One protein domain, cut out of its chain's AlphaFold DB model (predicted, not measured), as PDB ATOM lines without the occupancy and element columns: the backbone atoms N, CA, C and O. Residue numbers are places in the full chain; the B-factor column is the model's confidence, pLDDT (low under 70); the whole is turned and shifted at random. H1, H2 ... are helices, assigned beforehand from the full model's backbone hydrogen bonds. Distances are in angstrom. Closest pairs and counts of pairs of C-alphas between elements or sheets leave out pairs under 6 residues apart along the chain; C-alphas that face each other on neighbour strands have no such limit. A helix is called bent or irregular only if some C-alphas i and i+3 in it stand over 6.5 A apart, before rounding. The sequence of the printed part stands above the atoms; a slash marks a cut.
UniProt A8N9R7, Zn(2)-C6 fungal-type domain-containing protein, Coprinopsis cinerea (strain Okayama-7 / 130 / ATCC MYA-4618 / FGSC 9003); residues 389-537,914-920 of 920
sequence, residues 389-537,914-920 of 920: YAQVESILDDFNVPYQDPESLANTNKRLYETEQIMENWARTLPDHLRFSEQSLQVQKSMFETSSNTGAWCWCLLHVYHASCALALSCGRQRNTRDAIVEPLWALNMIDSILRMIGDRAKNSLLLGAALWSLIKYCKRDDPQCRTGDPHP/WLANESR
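Overview. This is residues 389 to 537 and 914 to 920 of the 920 residues of the protein "Zn(2)-C6 fungal-type domain-containing protein" of Coprinopsis cinerea (strain Okayama-7 / 130 / ATCC MYA-4618 / FGSC 9003) (UniProt A8N9R7). One long helix, H4, runs through the middle of a bundle, with the hairpin of H1 and H2 packed on one side of it and H5 and H6 on the other. H3 packs near the first residues of H4 and also meets H5, while the short H7 packs on H6 away from H4. The printed part has 156 residues, with seven named helices in the order H1 to H7 and no named strand; its class is all helix. It is compact, with a radius of gyration of the C-alphas of 17.1 A, and spans 55 by 41 by 28 A.

Arrangement. H1, residues 389 to 398, and H2, residues 406 to 429, form a helical hairpin at a shallow tilt of 11 degrees; their closest C-alphas, Ile 395 and Thr 412, are 6.3 A apart. The hub is H4, residues 454 to 480, which touches five other helices. H1 touches it the same way at a shallow tilt of 24 degrees, C-alphas 389 and 469 being closest at 4.9 A. H2 touches H4 with residues 413 to 423 alone, closest at C-alphas 420 and 473, 6.8 A. H3, residues 438 to 447, forms a helical hairpin with H4 at a steep tilt of 41 degrees, closest at C-alphas 444 and 456, 4.9 A. H5, residues 489 to 506, runs opposite ways to H4 at 35.0 degrees, only just a steep tilt, in another helical hairpin; C-alphas 467 and 491 are closest at 4.4 A. H5 has a kink of 51 degrees near residue 500 and is irregular, with C-alphas 501 and 504 9.4 A apart. H3 touches H5 at C-alphas 445 and 501, the closest, 6.3 A. H6, residues 510 to 523, touches H4 the same way at a shallow tilt of 17 degrees, closest at C-alphas 468 and 518, 5.5 A. H6 and H7, residues 528 to 532, only just touch, with 3 pairs of C-alphas within 8 A, the closest being 516 and 530 at 6.7 A. H1 and H6 are apart. Every O i to N i+4 pair is within hydrogen-bond range in H1, H2, H3, H4, H6 and H7, and 11 of 14 in H5.

Along the chain. H1 begins at C-alpha 389 (131.575, 142.079, 169.090). H2 measures 34.5 A from first to last C-alpha. H4 measures 39.3 A, from C-alpha 454 (122.976, 153.860, 185.891) to C-alpha 480 (132.728, 127.383, 158.521). H5 measures 21.7 A and H6 19.5 A. H7 ends at C-alpha 532 (107.363, 144.160, 173.761).

Size, cuts and confidence. The two C-alphas farthest apart, those of Asp 405 and Thr 450, are 55.2 A apart. Residues 538 to 913 are not printed, and C-alphas 537 and 914 are 24.2 A apart across the cut. The links H5 to H6 and H6 to H7 are tight, and no link is long. The mean pLDDT of the printed part is 82.6; it is under 70 at residues 451, 481 to 486, 508, 528 to 537 and 914 to 920, the last being the chain's last residue.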
ATOM      1  N   TYR A 389     132.759 142.292 169.925       93.88
ATOM      2  CA  TYR A 389     131.575 142.079 169.090       93.88
ATOM      3  C   TYR A 389     131.683 142.759 167.713       93.88
ATOM      4  O   TYR A 389     131.325 142.146 166.711       93.88
ATOM      5  N   ALA A 390     132.244 143.971 167.626       91.44
ATOM      6  CA  ALA A 390     132.519 144.621 166.342       91.44
ATOM      7  C   ALA A 390     133.571 143.868 165.499       91.44
ATOM      8  O   ALA A 390     133.451 143.815 164.276       91.44
ATOM      9  N   GLN A 391     134.568 143.236 166.132       92.19
ATOM     10  CA  GLN A 391     135.524 142.364 165.432       92.19
ATOM     11  C   GLN A 391     134.832 141.111 164.872       92.19
ATOM     12  O   GLN A 391     135.044 140.780 163.708       92.19
ATOM     13  N   VAL A 392     133.949 140.465 165.647       93.62
ATOM     14  CA  VAL A 392     133.125 139.340 165.157       93.62
ATOM     15  C   VAL A 392     132.214 139.776 164.006       93.62
ATOM     16  O   VAL A 392     132.088 139.048 163.028       93.62
ATOM     17  N   GLU A 393     131.623 140.971 164.070       93.44
ATOM     18  CA  GLU A 393     130.789 141.498 162.983       93.44
ATOM     19  C   GLU A 393     131.553 141.707 161.675       93.44
ATOM     20  O   GLU A 393     131.021 141.360 160.625       93.44
ATOM     21  N   SER A 394     132.788 142.218 161.736       92.00
ATOM     22  CA  SER A 394     133.670 142.323 160.567       92.00
ATOM     23  C   SER A 394     134.013 140.942 159.998       92.00
ATOM     24  O   SER A 394     133.937 140.752 158.790       92.00
ATOM     25  N   ILE A 395     134.314 139.961 160.851       92.69
ATOM     26  CA  ILE A 395     134.599 138.579 160.428       92.69
ATOM     27  C   ILE A 395     133.358 137.936 159.776       92.69
ATOM     28  O   ILE A 395     133.471 137.227 158.778       92.69
ATOM     29  N   LEU A 396     132.153 138.218 160.285       91.12
ATOM     30  CA  LEU A 396     130.893 137.789 159.668       91.12
ATOM     31  C   LEU A 396     130.610 138.455 158.314       91.12
ATOM     32  O   LEU A 396     129.842 137.886 157.536       91.12
ATOM     33  N   ASP A 397     131.206 139.613 158.027       89.69
ATOM     34  CA  ASP A 397     131.134 140.259 156.714       89.69
ATOM     35  C   ASP A 397     132.167 139.702 155.738       89.69
ATOM     36  O   ASP A 397     131.826 139.479 154.577       89.69
ATOM     37  N   ASP A 398     133.368 139.372 156.216       89.44
ATOM     38  CA  ASP A 398     134.386 138.669 155.429       89.44
ATOM     39  C   ASP A 398     133.852 137.311 154.921       89.44
ATOM     40  O   ASP A 398     134.061 136.957 153.764       89.44
ATOM     41  N   PHE A 399     133.059 136.595 155.733       87.56
ATOM     42  CA  PHE A 399     132.332 135.380 155.319       87.56
ATOM     43  C   PHE A 399     131.186 135.613 154.307       87.56
ATOM     44  O   PHE A 399     130.622 134.641 153.805       87.56
ATOM     45  N   ASN A 400     130.770 136.858 154.036       85.44
ATOM     46  CA  ASN A 400     129.732 137.164 153.036       85.44
ATOM     47  C   ASN A 400     130.324 137.481 151.646       85.44
ATOM     48  O   ASN A 400     129.559 137.731 150.712       85.44
ATOM     49  N   VAL A 401     131.655 137.511 151.494       85.69
ATOM     50  CA  VAL A 401     132.316 137.855 150.226       85.69
ATOM     51  C   VAL A 401     132.108 136.731 149.197       85.69
ATOM     52  O   VAL A 401     132.526 135.596 149.438       85.69
ATOM     53  N   PRO A 402     131.482 136.999 148.032       75.81
ATOM     54  CA  PRO A 402     131.342 135.991 146.989       75.81
ATOM     55  C   PRO A 402     132.712 135.675 146.372       75.81
ATOM     56  O   PRO A 402     133.442 136.586 145.989       75.81
ATOM     57  N   TYR A 403     133.024 134.383 146.238       79.62
ATOM     58  CA  TYR A 403     134.302 133.863 145.722       79.62
ATOM     59  C   TYR A 403     135.534 134.225 146.574       79.62
ATOM     60  O   TYR A 403     136.555 134.677 146.061       79.62
ATOM     61  N   GLN A 404     135.450 133.978 147.883       81.88
ATOM     62  CA  GLN A 404     136.613 133.959 148.772       81.88
ATOM     63  C   GLN A 404     137.507 132.737 148.481       81.88
ATOM     64  O   GLN A 404     137.013 131.617 148.332       81.88
ATOM     65  N   ASP A 405     138.820 132.947 148.393       88.75
ATOM     66  CA  ASP A 405     139.810 131.891 148.171       88.75
ATOM     67  C   ASP A 405     140.096 131.069 149.456       88.75
ATOM     68  O   ASP A 405     139.766 131.510 150.564       88.75
ATOM     69  N   PRO A 406     140.720 129.876 149.348       88.62
ATOM     70  CA  PRO A 406     140.962 129.013 150.506       88.62
ATOM     71  C   PRO A 406     141.877 129.612 151.586       88.62
ATOM     72  O   PRO A 406     141.716 129.270 152.759       88.62
ATOM     73  N   GLU A 407     142.821 130.492 151.231       91.25
ATOM     74  CA  GLU A 407     143.754 131.104 152.186       91.25
ATOM     75  C   GLU A 407     143.067 132.234 152.966       91.25
ATOM     76  O   GLU A 407     143.132 132.281 154.196       91.25
ATOM     77  N   SER A 408     142.313 133.088 152.273       88.94
ATOM     78  CA  SER A 408     141.465 134.129 152.861       88.94
ATOM     79  C   SER A 408     140.378 133.543 153.768       88.94
ATOM     80  O   SER A 408     140.156 134.045 154.876       88.94
ATOM     81  N   LEU A 409     139.763 132.421 153.374       88.62
ATOM     82  CA  LEU A 409     138.819 131.688 154.221       88.62
ATOM     83  C   LEU A 409     139.513 131.099 155.464       88.62
ATOM     84  O   LEU A 409     139.019 131.264 156.580       88.62
ATOM     85  N   ALA A 410     140.690 130.477 155.313       89.94
ATOM     86  CA  ALA A 410     141.472 129.965 156.442       89.94
ATOM     87  C   ALA A 410     141.907 131.081 157.416       89.94
ATOM     88  O   ALA A 410     141.832 130.905 158.634       89.94
ATOM     89  N   ASN A 411     142.290 132.252 156.904       92.19
ATOM     90  CA  ASN A 411     142.621 133.431 157.703       92.19
ATOM     91  C   ASN A 411     141.389 134.008 158.433       92.19
ATOM     92  O   ASN A 411     141.469 134.373 159.606       92.19
ATOM     93  N   THR A 412     140.228 134.040 157.774       91.88
ATOM     94  CA  THR A 412     138.951 134.462 158.378       91.88
ATOM     95  C   THR A 412     138.534 133.509 159.506       91.88
ATOM     96  O   THR A 412     138.187 133.954 160.601       91.88
ATOM     97  N   ASN A 413     138.693 132.199 159.299       90.31
ATOM     98  CA  ASN A 413     138.488 131.166 160.317       90.31
ATOM     99  C   ASN A 413     139.451 131.297 161.508       90.31
ATOM    100  O   ASN A 413     139.024 131.211 162.661       90.31
ATOM    101  N   LYS A 414     140.740 131.551 161.248       92.94
ATOM    102  CA  LYS A 414     141.741 131.811 162.291       92.94
ATOM    103  C   LYS A 414     141.351 133.027 163.139       92.94
ATOM    104  O   LYS A 414     141.299 132.919 164.362       92.94
ATOM    105  N   ARG A 415     140.994 134.146 162.499       94.31
ATOM    106  CA  ARG A 415     140.522 135.368 163.176       94.31
ATOM    107  C   ARG A 415     139.262 135.125 164.010       94.31
ATOM    108  O   ARG A 415     139.145 135.696 165.094       94.31
ATOM    109  N   LEU A 416     138.333 134.283 163.543       93.62
ATOM    110  CA  LEU A 416     137.138 133.901 164.304       93.62
ATOM    111  C   LEU A 416     137.520 133.197 165.617       93.62
ATOM    112  O   LEU A 416     137.068 133.612 166.683       93.62
ATOM    113  N   TYR A 417     138.395 132.189 165.546       92.75
ATOM    114  CA  TYR A 417     138.871 131.434 166.711       92.75
ATOM    115  C   TYR A 417     139.684 132.300 167.691       92.75
ATOM    116  O   TYR A 417     139.468 132.250 168.903       92.75
ATOM    117  N   GLU A 418     140.572 133.158 167.180       94.88
ATOM    118  CA  GLU A 418     141.309 134.133 167.995       94.88
ATOM    119  C   GLU A 418     140.351 135.094 168.723       94.88
ATOM    120  O   GLU A 418     140.533 135.374 169.910       94.88
ATOM    121  N   THR A 419     139.285 135.547 168.056       94.00
ATOM    122  CA  THR A 419     138.280 136.444 168.652       94.00
ATOM    123  C   THR A 419     137.401 135.729 169.687       94.00
ATOM    124  O   THR A 419     137.075 136.316 170.720       94.00
ATOM    125  N   GLU A 420     137.076 134.449 169.475       93.31
ATOM    126  CA  GLU A 420     136.401 133.590 170.460       93.31
ATOM    127  C   GLU A 420     137.248 133.436 171.734       93.31
ATOM    128  O   GLU A 420     136.758 133.686 172.838       93.31
ATOM    129  N   GLN A 421     138.550 133.160 171.598       94.06
ATOM    130  CA  GLN A 421     139.468 133.088 172.739       94.06
ATOM    131  C   GLN A 421     139.668 134.435 173.453       94.06
ATOM    132  O   GLN A 421     139.769 134.466 174.683       94.06
ATOM    133  N   ILE A 422     139.656 135.559 172.729       92.75
ATOM    134  CA  ILE A 422     139.664 136.903 173.331       92.75
ATOM    135  C   ILE A 422     138.378 137.151 174.139       92.75
ATOM    136  O   ILE A 422     138.463 137.668 175.258       92.75
ATOM    137  N   MET A 423     137.204 136.748 173.630       93.19
ATOM    138  CA  MET A 423     135.927 136.857 174.350       93.19
ATOM    139  C   MET A 423     135.925 136.014 175.632       93.19
ATOM    140  O   MET A 423     135.610 136.532 176.705       93.19
ATOM    141  N   GLU A 424     136.304 134.737 175.545       92.00
ATOM    142  CA  GLU A 424     136.368 133.858 176.715       92.00
ATOM    143  C   GLU A 424     137.358 134.375 177.761       92.00
ATOM    144  O   GLU A 424     137.049 134.388 178.953       92.00
ATOM    145  N   ASN A 425     138.547 134.813 177.338       91.56
ATOM    146  CA  ASN A 425     139.549 135.339 178.254       91.56
ATOM    147  C   ASN A 425     139.056 136.616 178.949       91.56
ATOM    148  O   ASN A 425     139.179 136.733 180.168       91.56
ATOM    149  N   TRP A 426     138.418 137.530 178.208       91.19
ATOM    150  CA  TRP A 426     137.763 138.697 178.798       91.19
ATOM    151  C   TRP A 426     136.720 138.286 179.853       91.19
ATOM    152  O   TRP A 426     136.790 138.761 180.990       91.19
ATOM    153  N   ALA A 427     135.820 137.351 179.530       90.56
ATOM    154  CA  ALA A 427     134.790 136.876 180.456       90.56
ATOM    155  C   ALA A 427     135.394 136.224 181.715       90.56
ATOM    156  O   ALA A 427     134.937 136.485 182.831       90.56
ATOM    157  N   ARG A 428     136.478 135.446 181.561       89.94
ATOM    158  CA  ARG A 428     137.262 134.880 182.673       89.94
ATOM    159  C   ARG A 428     137.865 135.977 183.567       89.94
ATOM    160  O   ARG A 428     137.831 135.833 184.790       89.94
ATOM    161  N   THR A 429     138.357 137.081 182.995       87.75
ATOM    162  CA  THR A 429     138.960 138.206 183.749       87.75
ATOM    163  C   THR A 429     137.972 139.143 184.457       87.75
ATOM    164  O   THR A 429     138.411 139.978 185.248       87.75
ATOM    165  N   LEU A 430     136.657 139.024 184.229       86.75
ATOM    166  CA  LEU A 430     135.670 139.858 184.927       86.75
ATOM    167  C   LEU A 430     135.720 139.650 186.457       86.75
ATOM    168  O   LEU A 430     135.680 138.500 186.899       86.75
ATOM    169  N   PRO A 431     135.718 140.725 187.273       84.81
ATOM    170  CA  PRO A 431     135.493 140.644 188.717       84.81
ATOM    171  C   PRO A 431     134.133 140.026 189.060       84.81
ATOM    172  O   PRO A 431     133.157 140.245 188.345       84.81
ATOM    173  N   ASP A 432     134.026 139.331 190.196       84.38
ATOM    174  CA  ASP A 432     132.805 138.596 190.576       84.38
ATOM    175  C   ASP A 432     131.539 139.465 190.656       84.38
ATOM    176  O   ASP A 432     130.459 139.001 190.307       84.38
ATOM    177  N   HIS A 433     131.663 140.744 191.028       82.44
ATOM    178  CA  HIS A 433     130.536 141.686 191.055       82.44
ATOM    179  C   HIS A 433     130.071 142.148 189.656       82.44
ATOM    180  O   HIS A 433     128.973 142.683 189.527       82.44
ATOM    181  N   LEU A 434     130.886 141.947 188.609       86.44
ATOM    182  CA  LEU A 434     130.510 142.173 187.210       86.44
ATOM    183  C   LEU A 434     130.096 140.891 186.478       86.44
ATOM    184  O   LEU A 434     129.439 140.996 185.445       86.44
ATOM    185  N   ARG A 435     130.469 139.698 186.958       90.69
ATOM    186  CA  ARG A 435     130.099 138.419 186.324       90.69
ATOM    187  C   ARG A 435     128.579 138.228 186.312       90.69
ATOM    188  O   ARG A 435     127.885 138.681 187.217       90.69
ATOM    189  N   PHE A 436     128.063 137.537 185.294       93.69
ATOM    190  CA  PHE A 436     126.643 137.191 185.237       93.69
ATOM    191  C   PHE A 436     126.334 136.012 186.168       93.69
ATOM    192  O   PHE A 436     126.931 134.944 186.061       93.69
ATOM    193  N   SER A 437     125.379 136.212 187.068       94.31
ATOM    194  CA  SER A 437     124.845 135.218 188.001       94.31
ATOM    195  C   SER A 437     123.458 135.652 188.483       94.31
ATOM    196  O   SER A 437     123.153 136.847 188.484       94.31
ATOM    197  N   GLU A 438     122.642 134.714 188.967       92.00
ATOM    198  CA  GLU A 438     121.327 135.038 189.540       92.00
ATOM    199  C   GLU A 438     121.443 136.040 190.705       92.00
ATOM    200  O   GLU A 438     120.703 137.018 190.766       92.00
ATOM    201  N   GLN A 439     122.452 135.885 191.571       92.62
ATOM    202  CA  GLN A 439     122.713 136.829 192.662       92.62
ATOM    203  C   GLN A 439     122.997 138.248 192.139       92.62
ATOM    204  O   GLN A 439     122.406 139.212 192.622       92.62
ATOM    205  N   SER A 440     123.869 138.392 191.135       92.12
ATOM    206  CA  SER A 440     124.159 139.700 190.530       92.12
ATOM    207  C   SER A 440     122.961 140.298 189.784       92.12
ATOM    208  O   SER A 440     122.805 141.517 189.786       92.12
ATOM    209  N   LEU A 441     122.092 139.459 189.205       93.00
ATOM    210  CA  LEU A 441     120.854 139.883 188.554       93.00
ATOM    211  C   LEU A 441     119.891 140.477 189.594       93.00
ATOM    212  O   LEU A 441     119.440 141.605 189.432       93.00
ATOM    213  N   GLN A 442     119.665 139.795 190.723       92.06
ATOM    214  CA  GLN A 442     118.834 140.335 191.810       92.06
ATOM    215  C   GLN A 442     119.426 141.614 192.437       92.06
ATOM    216  O   GLN A 442     118.668 142.501 192.830       92.06
ATOM    217  N   VAL A 443     120.757 141.768 192.467       90.88
ATOM    218  CA  VAL A 443     121.399 143.045 192.843       90.88
ATOM    219  C   VAL A 443     121.086 144.147 191.826       90.88
ATOM    220  O   VAL A 443     120.673 145.227 192.229       90.88
ATOM    221  N   GLN A 444     121.212 143.909 190.515       90.56
ATOM    222  CA  GLN A 444     120.853 144.945 189.533       90.56
ATOM    223  C   GLN A 444     119.354 145.276 189.558       90.56
ATOM    224  O   GLN A 444     118.981 146.438 189.393       90.56
ATOM    225  N   LYS A 445     118.494 144.288 189.834       91.06
ATOM    226  CA  LYS A 445     117.053 144.486 190.015       91.06
ATOM    227  C   LYS A 445     116.752 145.477 191.141       91.06
ATOM    228  O   LYS A 445     116.019 146.436 190.903       91.06
ATOM    229  N   SER A 446     117.345 145.293 192.324       90.12
ATOM    230  CA  SER A 446     117.148 146.220 193.447       90.12
ATOM    231  C   SER A 446     117.803 147.581 193.200       90.12
ATOM    232  O   SER A 446     117.241 148.602 193.584       90.12
ATOM    233  N   MET A 447     118.913 147.652 192.456       86.81
ATOM    234  CA  MET A 447     119.474 148.940 192.022       86.81
ATOM    235  C   MET A 447     118.483 149.746 191.167       86.81
ATOM    236  O   MET A 447     118.376 150.954 191.375       86.81
ATOM    237  N   PHE A 448     117.692 149.114 190.284       86.06
ATOM    238  CA  PHE A 448     116.607 149.776 189.528       86.06
ATOM    239  C   PHE A 448     115.422 150.259 190.384       86.06
ATOM    240  O   PHE A 448     114.589 151.030 189.896       86.06
ATOM    241  N   GLU A 449     115.316 149.819 191.637       82.12
ATOM    242  CA  GLU A 449     114.350 150.329 192.620       82.12
ATOM    243  C   GLU A 449     114.897 151.582 193.345       82.12
ATOM    244  O   GLU A 449     114.150 152.278 194.031       82.12
ATOM    245  N   THR A 450     116.174 151.933 193.125       78.94
ATOM    246  CA  THR A 450     116.822 153.162 193.616       78.94
ATOM    247  C   THR A 450     116.942 154.262 192.547       78.94
ATOM    248  O   THR A 450     116.762 154.048 191.342       78.94
ATOM    249  N   SER A 451     117.319 155.465 192.991       67.56
ATOM    250  CA  SER A 451     117.577 156.649 192.159       67.56
ATOM    251  C   SER A 451     118.996 156.741 191.558       67.56
ATOM    252  O   SER A 451     119.262 157.679 190.793       67.56
ATOM    253  N   SER A 452     119.895 155.786 191.846       70.88
ATOM    254  CA  SER A 452     121.185 155.623 191.146       70.88
ATOM    255  C   SER A 452     121.266 154.236 190.499       70.88
ATOM    256  O   SER A 452     121.908 153.307 190.980       70.88
ATOM    257  N   ASN A 453     120.549 154.094 189.381       82.12
ATOM    258  CA  ASN A 453     120.420 152.846 188.624       82.12
ATOM    259  C   ASN A 453     121.243 152.812 187.316       82.12
ATOM    260  O   ASN A 453     121.170 151.843 186.561       82.12
ATOM    261  N   THR A 454     122.080 153.825 187.061       82.50
ATOM    262  CA  THR A 454     122.976 153.860 185.891       82.50
ATOM    263  C   THR A 454     123.914 152.650 185.848       82.50
ATOM    264  O   THR A 454     124.063 152.035 184.796       82.50
ATOM    265  N   GLY A 455     124.484 152.244 186.990       82.31
ATOM    266  CA  GLY A 455     125.334 151.049 187.071       82.31
ATOM    267  C   GLY A 455     124.617 149.770 186.620       82.31
ATOM    268  O   GLY A 455     125.194 148.970 185.883       82.31
ATOM    269  N   ALA A 456     123.333 149.629 186.965       87.62
ATOM    270  CA  ALA A 456     122.502 148.509 186.532       87.62
ATOM    271  C   ALA A 456     122.249 148.539 185.018       87.62
ATOM    272  O   ALA A 456     122.423 147.518 184.353       87.62
ATOM    273  N   TRP A 457     121.945 149.707 184.439       86.75
ATOM    274  CA  TRP A 457     121.862 149.876 182.981       86.75
ATOM    275  C   TRP A 457     123.157 149.472 182.263       86.75
ATOM    276  O   TRP A 457     123.104 148.739 181.273       86.75
ATOM    277  N   CYS A 458     124.316 149.904 182.770       86.19
ATOM    278  CA  CYS A 458     125.619 149.554 182.206       86.19
ATOM    279  C   CYS A 458     125.909 148.046 182.307       86.19
ATOM    280  O   CYS A 458     126.331 147.444 181.320       86.19
ATOM    281  N   TRP A 459     125.632 147.420 183.457       89.38
ATOM    282  CA  TRP A 459     125.788 145.973 183.665       89.38
ATOM    283  C   TRP A 459     124.875 145.155 182.739       89.38
ATOM    284  O   TRP A 459     125.303 144.162 182.150       89.38
ATOM    285  N   CYS A 460     123.631 145.595 182.542       91.69
ATOM    286  CA  CYS A 460     122.688 144.909 181.661       91.69
ATOM    287  C   CYS A 460     123.098 145.029 180.186       91.69
ATOM    288  O   CYS A 460     123.081 144.035 179.462       91.69
ATOM    289  N   LEU A 461     123.527 146.220 179.745       89.50
ATOM    290  CA  LEU A 461     124.079 146.423 178.400       89.50
ATOM    291  C   LEU A 461     125.322 145.558 178.163       89.50
ATOM    292  O   LEU A 461     125.478 145.003 177.076       89.50
ATOM    293  N   LEU A 462     126.186 145.420 179.173       90.94
ATOM    294  CA  LEU A 462     127.398 144.609 179.092       90.94
ATOM    295  C   LEU A 462     127.087 143.144 178.766       90.94
ATOM    296  O   LEU A 462     127.665 142.585 177.834       90.94
ATOM    297  N   HIS A 463     126.162 142.538 179.511       93.81
ATOM    298  CA  HIS A 463     125.822 141.124 179.341       93.81
ATOM    299  C   HIS A 463     124.938 140.855 178.126       93.81
ATOM    300  O   HIS A 463     125.109 139.821 177.485       93.81
ATOM    301  N   VAL A 464     124.096 141.811 177.715       94.38
ATOM    302  CA  VAL A 464     123.442 141.744 176.398       94.38
ATOM    303  C   VAL A 464     124.494 141.715 175.286       94.38
ATOM    304  O   VAL A 464     124.452 140.803 174.470       94.38
ATOM    305  N   TYR A 465     125.493 142.609 175.285       93.88
ATOM    306  CA  TYR A 465     126.559 142.581 174.269       93.88
ATOM    307  C   TYR A 465     127.461 141.336 174.341       93.88
ATOM    308  O   TYR A 465     127.933 140.875 173.303       93.88
ATOM    309  N   HIS A 466     127.678 140.759 175.525       94.81
ATOM    310  CA  HIS A 466     128.369 139.472 175.673       94.81
ATOM    311  C   HIS A 466     127.587 138.329 175.016       94.81
ATOM    312  O   HIS A 466     128.139 137.597 174.194       94.81
ATOM    313  N   ALA A 467     126.291 138.220 175.311       95.81
ATOM    314  CA  ALA A 467     125.414 137.243 174.682       95.81
ATOM    315  C   ALA A 467     125.310 137.458 173.158       95.81
ATOM    316  O   ALA A 467     125.415 136.494 172.402       95.81
ATOM    317  N   SER A 468     125.204 138.710 172.688       95.31
ATOM    318  CA  SER A 468     125.275 139.063 171.261       95.31
ATOM    319  C   SER A 468     126.550 138.544 170.595       95.31
ATOM    320  O   SER A 468     126.485 137.984 169.503       95.31
ATOM    321  N   CYS A 469     127.702 138.715 171.251       95.38
ATOM    322  CA  CYS A 469     128.998 138.284 170.736       95.38
ATOM    323  C   CYS A 469     129.084 136.753 170.633       95.38
ATOM    324  O   CYS A 469     129.475 136.238 169.588       95.38
ATOM    325  N   ALA A 470     128.617 136.018 171.647       95.00
ATOM    326  CA  ALA A 470     128.573 134.554 171.624       95.00
ATOM    327  C   ALA A 470     127.614 133.990 170.554       95.00
ATOM    328  O   ALA A 470     127.933 133.001 169.890       95.00
ATOM    329  N   LEU A 471     126.456 134.629 170.348       94.12
ATOM    330  CA  LEU A 471     125.517 134.279 169.274       94.12
ATOM    331  C   LEU A 471     126.128 134.527 167.885       94.12
ATOM    332  O   LEU A 471     126.041 133.666 167.008       94.12
ATOM    333  N   ALA A 472     126.805 135.664 167.703       93.75
ATOM    334  CA  ALA A 472     127.503 136.006 166.467       93.75
ATOM    335  C   ALA A 472     128.671 135.044 166.169       93.75
ATOM    336  O   ALA A 472     128.806 134.586 165.036       93.75
ATOM    337  N   LEU A 473     129.457 134.662 167.184       92.94
ATOM    338  CA  LEU A 473     130.512 133.648 167.061       92.94
ATOM    339  C   LEU A 473     129.941 132.288 166.641       92.94
ATOM    340  O   LEU A 473     130.445 131.696 165.690       92.94
ATOM    341  N   SER A 474     128.853 131.819 167.269       90.81
ATOM    342  CA  SER A 474     128.203 130.562 166.858       90.81
ATOM    343  C   SER A 474     127.709 130.625 165.406       90.81
ATOM    344  O   SER A 474     127.948 129.690 164.644       90.81
ATOM    345  N   CYS A 475     127.124 131.751 164.978       89.75
ATOM    346  CA  CYS A 475     126.751 131.978 163.577       89.75
ATOM    347  C   CYS A 475     127.968 131.939 162.628       89.75
ATOM    348  O   CYS A 475     127.871 131.394 161.530       89.75
ATOM    349  N   GLY A 476     129.125 132.453 163.058       88.38
ATOM    350  CA  GLY A 476     130.393 132.350 162.326       88.38
ATOM    351  C   GLY A 476     130.863 130.904 162.175       88.38
ATOM    352  O   GLY A 476     131.167 130.464 161.069       88.38
ATOM    353  N   ARG A 477     130.847 130.123 163.263       86.00
ATOM    354  CA  ARG A 477     131.246 128.705 163.231       86.00
ATOM    355  C   ARG A 477     130.335 127.878 162.316       86.00
ATOM    356  O   ARG A 477     130.853 127.115 161.514       86.00
ATOM    357  N   GLN A 478     129.018 128.111 162.353       83.00
ATOM    358  CA  GLN A 478     128.017 127.465 161.479       83.00
ATOM    359  C   GLN A 478     128.204 127.755 159.975       83.00
ATOM    360  O   GLN A 478     127.644 127.051 159.138       83.00
ATOM    361  N   ARG A 479     128.947 128.811 159.613       79.25
ATOM    362  CA  ARG A 479     129.317 129.120 158.218       79.25
ATOM    363  C   ARG A 479     130.594 128.402 157.783       79.25
ATOM    364  O   ARG A 479     130.774 128.167 156.593       79.25
ATOM    365  N   ASN A 480     131.460 128.068 158.740       72.25
ATOM    366  CA  ASN A 480     132.728 127.383 158.521       72.25
ATOM    367  C   ASN A 480     132.556 125.855 158.523       72.25
ATOM    368  O   ASN A 480     132.819 125.199 157.515       72.25
ATOM    369  N   THR A 481     132.082 125.276 159.631       66.31
ATOM    370  CA  THR A 481     131.806 123.838 159.696       66.31
ATOM    371  C   THR A 481     130.355 123.549 159.323       66.31
ATOM    372  O   THR A 481     129.428 124.238 159.747       66.31
ATOM    373  N   ARG A 482     130.141 122.487 158.536       59.91
ATOM    374  CA  ARG A 482     128.807 121.985 158.145       59.91
ATOM    375  C   ARG A 482     128.117 121.200 159.280       59.91
ATOM    376  O   ARG A 482     127.375 120.258 159.015       59.91
ATOM    377  N   ASP A 483     128.405 121.558 160.527       55.25
ATOM    378  CA  ASP A 483     127.968 120.831 161.718       55.25
ATOM    379  C   ASP A 483     126.543 121.205 162.148       55.25
ATOM    380  O   ASP A 483     125.956 122.202 161.719       55.25
ATOM    381  N   ALA A 484     125.974 120.389 163.036       57.09
ATOM    382  CA  ALA A 484     124.649 120.618 163.592       57.09
ATOM    383  C   ALA A 484     124.573 121.922 164.411       57.09
ATOM    384  O   ALA A 484     125.493 122.290 165.145       57.09
ATOM    385  N   ILE A 485     123.425 122.599 164.325       57.16
ATOM    386  CA  ILE A 485     123.175 123.883 164.989       57.16
ATOM    387  C   ILE A 485     123.197 123.705 166.515       57.16
ATOM    388  O   ILE A 485     122.253 123.175 167.103       57.16
ATOM    389  N   VAL A 486     124.244 124.223 167.159       67.38
ATOM    390  CA  VAL A 486     124.303 124.424 168.614       67.38
ATOM    391  C   VAL A 486     124.335 125.924 168.899       67.38
ATOM    392  O   VAL A 486     125.391 126.563 168.960       67.38
ATOM    393  N   GLU A 487     123.150 126.510 169.063       73.56
ATOM    394  CA  GLU A 487     123.031 127.856 169.623       73.56
ATOM    395  C   GLU A 487     123.505 127.850 171.090       73.56
ATOM    396  O   GLU A 487     123.167 126.926 171.840       73.56
ATOM    397  N   PRO A 488     124.269 128.859 171.546       86.62
ATOM    398  CA  PRO A 488     124.641 128.984 172.949       86.62
ATOM    399  C   PRO A 488     123.404 129.348 173.781       86.62
ATOM    400  O   PRO A 488     123.124 130.516 174.039       86.62
ATOM    401  N   LEU A 489     122.661 128.334 174.235       89.31
ATOM    402  CA  LEU A 489     121.424 128.488 175.014       89.31
ATOM    403  C   LEU A 489     121.612 129.352 176.275       89.31
ATOM    404  O   LEU A 489     120.693 130.048 176.697       89.31
ATOM    405  N   TRP A 490     122.819 129.372 176.851       93.69
ATOM    406  CA  TRP A 490     123.165 130.266 177.958       93.69
ATOM    407  C   TRP A 490     123.075 131.755 177.577       93.69
ATOM    408  O   TRP A 490     122.681 132.562 178.414       93.69
ATOM    409  N   ALA A 491     123.394 132.123 176.333       94.75
ATOM    410  CA  ALA A 491     123.352 133.498 175.836       94.75
ATOM    411  C   ALA A 491     121.904 133.956 175.593       94.75
ATOM    412  O   ALA A 491     121.537 135.067 175.973       94.75
ATOM    413  N   LEU A 492     121.059 133.068 175.054       91.94
ATOM    414  CA  LEU A 492     119.609 133.282 174.981       91.94
ATOM    415  C   LEU A 492     119.017 133.475 176.380       91.94
ATOM    416  O   LEU A 492     118.427 134.515 176.660       91.94
ATOM    417  N   ASN A 493     119.275 132.533 177.293       93.44
ATOM    418  CA  ASN A 493     118.806 132.609 178.677       93.44
ATOM    419  C   ASN A 493     119.301 133.874 179.401       93.44
ATOM    420  O   ASN A 493     118.575 134.414 180.234       93.44
ATOM    421  N   MET A 494     120.507 134.364 179.092       95.25
ATOM    422  CA  MET A 494     121.050 135.623 179.615       95.25
ATOM    423  C   MET A 494     120.245 136.833 179.118       95.25
ATOM    424  O   MET A 494     119.775 137.617 179.942       95.25
ATOM    425  N   ILE A 495     120.009 136.953 177.803       94.75
ATOM    426  CA  ILE A 495     119.183 138.027 177.219       94.75
ATOM    427  C   ILE A 495     117.751 137.965 177.767       94.75
ATOM    428  O   ILE A 495     117.255 138.956 178.300       94.75
ATOM    429  N   ASP A 496     117.114 136.794 177.718       92.50
ATOM    430  CA  ASP A 496     115.740 136.593 178.185       92.50
ATOM    431  C   ASP A 496     115.593 136.820 179.705       92.50
ATOM    432  O   ASP A 496     114.505 137.155 180.170       92.50
ATOM    433  N   SER A 497     116.657 136.657 180.505       94.88
ATOM    434  CA  SER A 497     116.648 136.986 181.947       94.88
ATOM    435  C   SER A 497     116.819 138.481 182.209       94.88
ATOM    436  O   SER A 497     116.147 139.029 183.081       94.88
ATOM    437  N   ILE A 498     117.672 139.157 181.436       94.88
ATOM    438  CA  ILE A 498     117.870 140.608 181.537       94.88
ATOM    439  C   ILE A 498     116.602 141.348 181.095       94.88
ATOM    440  O   ILE A 498     116.147 142.243 181.805       94.88
ATOM    441  N   LEU A 499     115.980 140.939 179.983       92.06
ATOM    442  CA  LEU A 499     114.706 141.510 179.538       92.06
ATOM    443  C   LEU A 499     113.593 141.285 180.577       92.06
ATOM    444  O   LEU A 499     112.929 142.250 180.944       92.06
ATOM    445  N   ARG A 500     113.465 140.076 181.155       91.25
ATOM    446  CA  ARG A 500     112.523 139.802 182.266       91.25
ATOM    447  C   ARG A 500     112.734 140.681 183.496       91.25
ATOM    448  O   ARG A 500     111.764 141.081 184.128       91.25
ATOM    449  N   MET A 501     113.984 140.951 183.867       92.00
ATOM    450  CA  MET A 501     114.299 141.773 185.037       92.00
ATOM    451  C   MET A 501     113.950 143.253 184.818       92.00
ATOM    452  O   MET A 501     113.507 143.930 185.748       92.00
ATOM    453  N   ILE A 502     114.187 143.766 183.610       87.88
ATOM    454  CA  ILE A 502     113.997 145.181 183.280       87.88
ATOM    455  C   ILE A 502     112.522 145.470 182.932       87.88
ATOM    456  O   ILE A 502     111.999 146.512 183.341       87.88
ATOM    457  N   GLY A 503     111.847 144.555 182.226       86.88
ATOM    458  CA  GLY A 503     110.445 144.670 181.810       86.88
ATOM    459  C   GLY A 503     110.171 145.964 181.040       86.88
ATOM    460  O   GLY A 503     110.988 146.400 180.229       86.88
ATOM    461  N   ASP A 504     109.064 146.638 181.360       81.62
ATOM    462  CA  ASP A 504     108.662 147.924 180.769       81.62
ATOM    463  C   ASP A 504     109.746 149.005 180.753       81.62
ATOM    464  O   ASP A 504     109.755 149.834 179.846       81.62
ATOM    465  N   ARG A 505     110.703 148.992 181.692       82.00
ATOM    466  CA  ARG A 505     111.821 149.953 181.683       82.00
ATOM    467  C   ARG A 505     112.676 149.818 180.410       82.00
ATOM    468  O   ARG A 505     113.332 150.781 180.028       82.00
ATOM    469  N   ALA A 506     112.675 148.648 179.759       80.00
ATOM    470  CA  ALA A 506     113.426 148.371 178.537       80.00
ATOM    471  C   ALA A 506     112.781 149.012 177.300       80.00
ATOM    472  O   ALA A 506     113.492 149.287 176.326       80.00
ATOM    473  N   LYS A 507     111.467 149.277 177.341       75.38
ATOM    474  CA  LYS A 507     110.729 149.977 176.284       75.38
ATOM    475  C   LYS A 507     111.380 151.354 176.097       75.38
ATOM    476  O   LYS A 507     111.628 152.084 177.051       75.38
ATOM    477  N   ASN A 508     111.750 151.665 174.859       69.88
ATOM    478  CA  ASN A 508     112.506 152.866 174.477       69.88
ATOM    479  C   ASN A 508     113.904 153.035 175.147       69.88
ATOM    480  O   ASN A 508     114.496 154.112 175.086       69.88
ATOM    481  N   SER A 509     114.519 151.941 175.630       78.31
ATOM    482  CA  SER A 509     115.958 151.858 175.962       78.31
ATOM    483  C   SER A 509     116.829 151.259 174.834       78.31
ATOM    484  O   SER A 509     116.442 150.299 174.167       78.31
ATOM    485  N   LEU A 510     118.071 151.747 174.677       80.12
ATOM    486  CA  LEU A 510     119.056 151.196 173.717       80.12
ATOM    487  C   LEU A 510     119.402 149.712 173.961       80.12
ATOM    488  O   LEU A 510     119.893 149.039 173.056       80.12
ATOM    489  N   LEU A 511     119.146 149.206 175.171       87.62
ATOM    490  CA  LEU A 511     119.343 147.805 175.529       87.62
ATOM    491  C   LEU A 511     118.389 146.881 174.766       87.62
ATOM    492  O   LEU A 511     118.825 145.848 174.259       87.62
ATOM    493  N   LEU A 512     117.117 147.271 174.638       87.62
ATOM    494  CA  LEU A 512     116.121 146.487 173.907       87.62
ATOM    495  C   LEU A 512     116.499 146.376 172.425       87.62
ATOM    496  O   LEU A 512     116.444 145.286 171.867       87.62
ATOM    497  N   GLY A 513     116.985 147.463 171.812       86.19
ATOM    498  CA  GLY A 513     117.498 147.446 170.438       86.19
ATOM    499  C   GLY A 513     118.699 146.506 170.242       86.19
ATOM    500  O   GLY A 513     118.753 145.776 169.251       86.19
ATOM    501  N   ALA A 514     119.636 146.461 171.196       89.25
ATOM    502  CA  ALA A 514     120.789 145.553 171.144       89.25
ATOM    503  C   ALA A 514     120.393 144.070 171.312       89.25
ATOM    504  O   ALA A 514     120.905 143.207 170.589       89.25
ATOM    505  N   ALA A 515     119.448 143.782 172.212       91.94
ATOM    506  CA  ALA A 515     118.883 142.448 172.397       91.94
ATOM    507  C   ALA A 515     118.109 141.989 171.148       91.94
ATOM    508  O   ALA A 515     118.442 140.956 170.566       91.94
ATOM    509  N   LEU A 516     117.150 142.798 170.677       90.19
ATOM    510  CA  LEU A 516     116.335 142.527 169.489       90.19
ATOM    511  C   LEU A 516     117.175 142.293 168.239       90.19
ATOM    512  O   LEU A 516     116.923 141.334 167.516       90.19
ATOM    513  N   TRP A 517     118.195 143.122 167.996       89.94
ATOM    514  CA  TRP A 517     119.125 142.906 166.886       89.94
ATOM    515  C   TRP A 517     119.683 141.482 166.886       89.94
ATOM    516  O   TRP A 517     119.730 140.830 165.848       89.94
ATOM    517  N   SER A 518     120.096 140.999 168.055       91.75
ATOM    518  CA  SER A 518     120.806 139.729 168.205       91.75
ATOM    519  C   SER A 518     119.860 138.533 168.068       91.75
ATOM    520  O   SER A 518     120.173 137.576 167.361       91.75
ATOM    521  N   LEU A 519     118.677 138.628 168.681       89.94
ATOM    522  CA  LEU A 519     117.613 137.626 168.583       89.94
ATOM    523  C   LEU A 519     117.096 137.486 167.140       89.94
ATOM    524  O   LEU A 519     116.992 136.367 166.635       89.94
ATOM    525  N   ILE A 520     116.864 138.606 166.448       89.56
ATOM    526  CA  ILE A 520     116.402 138.615 165.053       89.56
ATOM    527  C   ILE A 520     117.513 138.134 164.106       89.56
ATOM    528  O   ILE A 520     117.262 137.283 163.255       89.56
ATOM    529  N   LYS A 521     118.743 138.658 164.231       88.75
ATOM    530  CA  LYS A 521     119.823 138.399 163.260       88.75
ATOM    531  C   LYS A 521     120.407 136.989 163.361       88.75
ATOM    532  O   LYS A 521     120.637 136.375 162.322       88.75
ATOM    533  N   TYR A 522     120.677 136.490 164.569       89.50
ATOM    534  CA  TYR A 522     121.357 135.199 164.751       89.50
ATOM    535  C   TYR A 522     120.363 134.049 164.938       89.50
ATOM    536  O   TYR A 522     120.515 133.013 164.297       89.50
ATOM    537  N   CYS A 523     119.313 134.259 165.736       85.88
ATOM    538  CA  CYS A 523     118.358 133.210 166.126       85.88
ATOM    539  C   CYS A 523     117.041 133.235 165.340       85.88
ATOM    540  O   CYS A 523     116.180 132.384 165.553       85.88
ATOM    541  N   LYS A 524     116.844 134.224 164.453       84.19
ATOM    542  CA  LYS A 524     115.603 134.436 163.681       84.19
ATOM    543  C   LYS A 524     114.344 134.604 164.560       84.19
ATOM    544  O   LYS A 524     113.226 134.461 164.070       84.19
ATOM    545  N   ARG A 525     114.516 134.950 165.845       80.00
ATOM    546  CA  ARG A 525     113.437 135.289 166.787       80.00
ATOM    547  C   ARG A 525     112.977 136.722 166.532       80.00
ATOM    548  O   ARG A 525     113.625 137.671 166.967       80.00
ATOM    549  N   ASP A 526     111.867 136.860 165.812       76.50
ATOM    550  CA  ASP A 526     111.172 138.133 165.554       76.50
ATOM    551  C   ASP A 526     109.702 138.092 166.028       76.50
ATOM    552  O   ASP A 526     108.804 138.709 165.452       76.50
ATOM    553  N   ASP A 527     109.449 137.308 167.075       76.19
ATOM    554  CA  ASP A 527     108.141 137.170 167.708       76.19
ATOM    555  C   ASP A 527     107.707 138.452 168.466       76.19
ATOM    556  O   ASP A 527     108.543 139.280 168.855       76.19
ATOM    557  N   PRO A 528     106.395 138.651 168.711       66.75
ATOM    558  CA  PRO A 528     105.905 139.838 169.415       66.75
ATOM    559  C   PRO A 528     106.424 139.986 170.853       66.75
ATOM    560  O   PRO A 528     106.551 141.114 171.322       66.75
ATOM    561  N   GLN A 529     106.744 138.883 171.539       65.00
ATOM    562  CA  GLN A 529     107.179 138.875 172.944       65.00
ATOM    563  C   GLN A 529     108.584 139.481 173.083       65.00
ATOM    564  O   GLN A 529     108.821 140.336 173.938       65.00
ATOM    565  N   CYS A 530     109.496 139.134 172.169       64.69
ATOM    566  CA  CYS A 530     110.806 139.778 172.058       64.69
ATOM    567  C   CYS A 530     110.693 141.294 171.822       64.69
ATOM    568  O   CYS A 530     111.529 142.057 172.306       64.69
ATOM    569  N   ARG A 531     109.669 141.740 171.079       66.44
ATOM    570  CA  ARG A 531     109.465 143.150 170.699       66.44
ATOM    571  C   ARG A 531     108.833 144.007 171.791       66.44
ATOM    572  O   ARG A 531     109.180 145.182 171.889       66.44
ATOM    573  N   THR A 532     107.927 143.456 172.597       58.59
ATOM    574  CA  THR A 532     107.363 144.160 173.761       58.59
ATOM    575  C   THR A 532     108.326 144.178 174.944       58.59
ATOM    576  O   THR A 532     108.305 145.125 175.726       58.59
ATOM    577  N   GLY A 533     109.180 143.157 175.071       53.25
ATOM    578  CA  GLY A 533     109.935 142.887 176.295       53.25
ATOM    579  C   GLY A 533     109.121 142.120 177.347       53.25
ATOM    580  O   GLY A 533     109.607 141.952 178.462       53.25
ATOM    581  N   ASP A 534     107.918 141.647 176.989       46.88
ATOM    582  CA  ASP A 534     106.991 140.894 177.842       46.88
ATOM    583  C   ASP A 534     106.978 139.402 177.435       46.88
ATOM    584  O   ASP A 534     106.318 139.033 176.456       46.88
ATOM    585  N   PRO A 535     107.683 138.510 178.158       44.62
ATOM    586  CA  PRO A 535     107.795 137.103 177.799       44.62
ATOM    587  C   PRO A 535     106.761 136.261 178.552       44.62
ATOM    588  O   PRO A 535     107.017 135.744 179.643       44.62
ATOM    589  N   HIS A 536     105.592 136.081 177.940       38.56
ATOM    590  CA  HIS A 536     104.671 135.019 178.345       38.56
ATOM    591  C   HIS A 536     105.189 133.662 177.832       38.56
ATOM    592  O   HIS A 536     105.524 133.557 176.652       38.56
ATOM    593  N   PRO A 537     105.256 132.605 178.665       38.19
ATOM    594  CA  PRO A 537     105.865 131.341 178.265       38.19
ATOM    595  C   PRO A 537     105.119 130.710 177.086       38.19
ATOM    596  O   PRO A 537     103.932 130.404 177.170       38.19
ATOM    597  N   TRP A 914     113.272 150.815 165.328       39.75
ATOM    598  CA  TRP A 914     113.134 151.344 166.687       39.75
ATOM    599  C   TRP A 914     113.818 152.711 166.945       39.75
ATOM    600  O   TRP A 914     113.255 153.520 167.674       39.75
ATOM    601  N   LEU A 915     114.963 153.032 166.316       37.53
ATOM    602  CA  LEU A 915     115.584 154.364 166.457       37.53
ATOM    603  C   LEU A 915     114.794 155.478 165.752       37.53
ATOM    604  O   LEU A 915     114.936 156.631 166.132       37.53
ATOM    605  N   ALA A 916     113.982 155.154 164.743       31.84
ATOM    606  CA  ALA A 916     113.339 156.121 163.851       31.84
ATOM    607  C   ALA A 916     111.833 155.873 163.614       31.84
ATOM    608  O   ALA A 916     111.248 156.491 162.730       31.84
ATOM    609  N   ASN A 917     111.195 154.956 164.350       28.48
ATOM    610  CA  ASN A 917     109.866 154.427 164.024       28.48
ATOM    611  C   ASN A 917     109.076 154.003 165.276       28.48
ATOM    612  O   ASN A 917     108.647 152.856 165.413       28.48
ATOM    613  N   GLU A 918     108.802 154.958 166.159       27.69
ATOM    614  CA  GLU A 918     107.543 154.923 166.910       27.69
ATOM    615  C   GLU A 918     106.383 155.091 165.919       27.69
ATOM    616  O   GLU A 918     106.259 156.158 165.304       27.69
ATOM    617  N   SER A 919     105.593 154.028 165.732       25.61
ATOM    618  CA  SER A 919     104.203 154.002 165.220       25.61
ATOM    619  C   SER A 919     103.713 152.558 165.042       25.61
ATOM    620  O   SER A 919     103.535 152.084 163.917       25.61
ATOM    621  N   ARG A 920     103.531 151.851 166.162       24.92
ATOM    622  CA  ARG A 920     102.632 150.696 166.331       24.92
ATOM    623  C   ARG A 920     102.498 150.346 167.807       24.92
ATOM    624  O   ARG A 920     103.519 150.504 168.508       24.92
TER     625      ARG A 920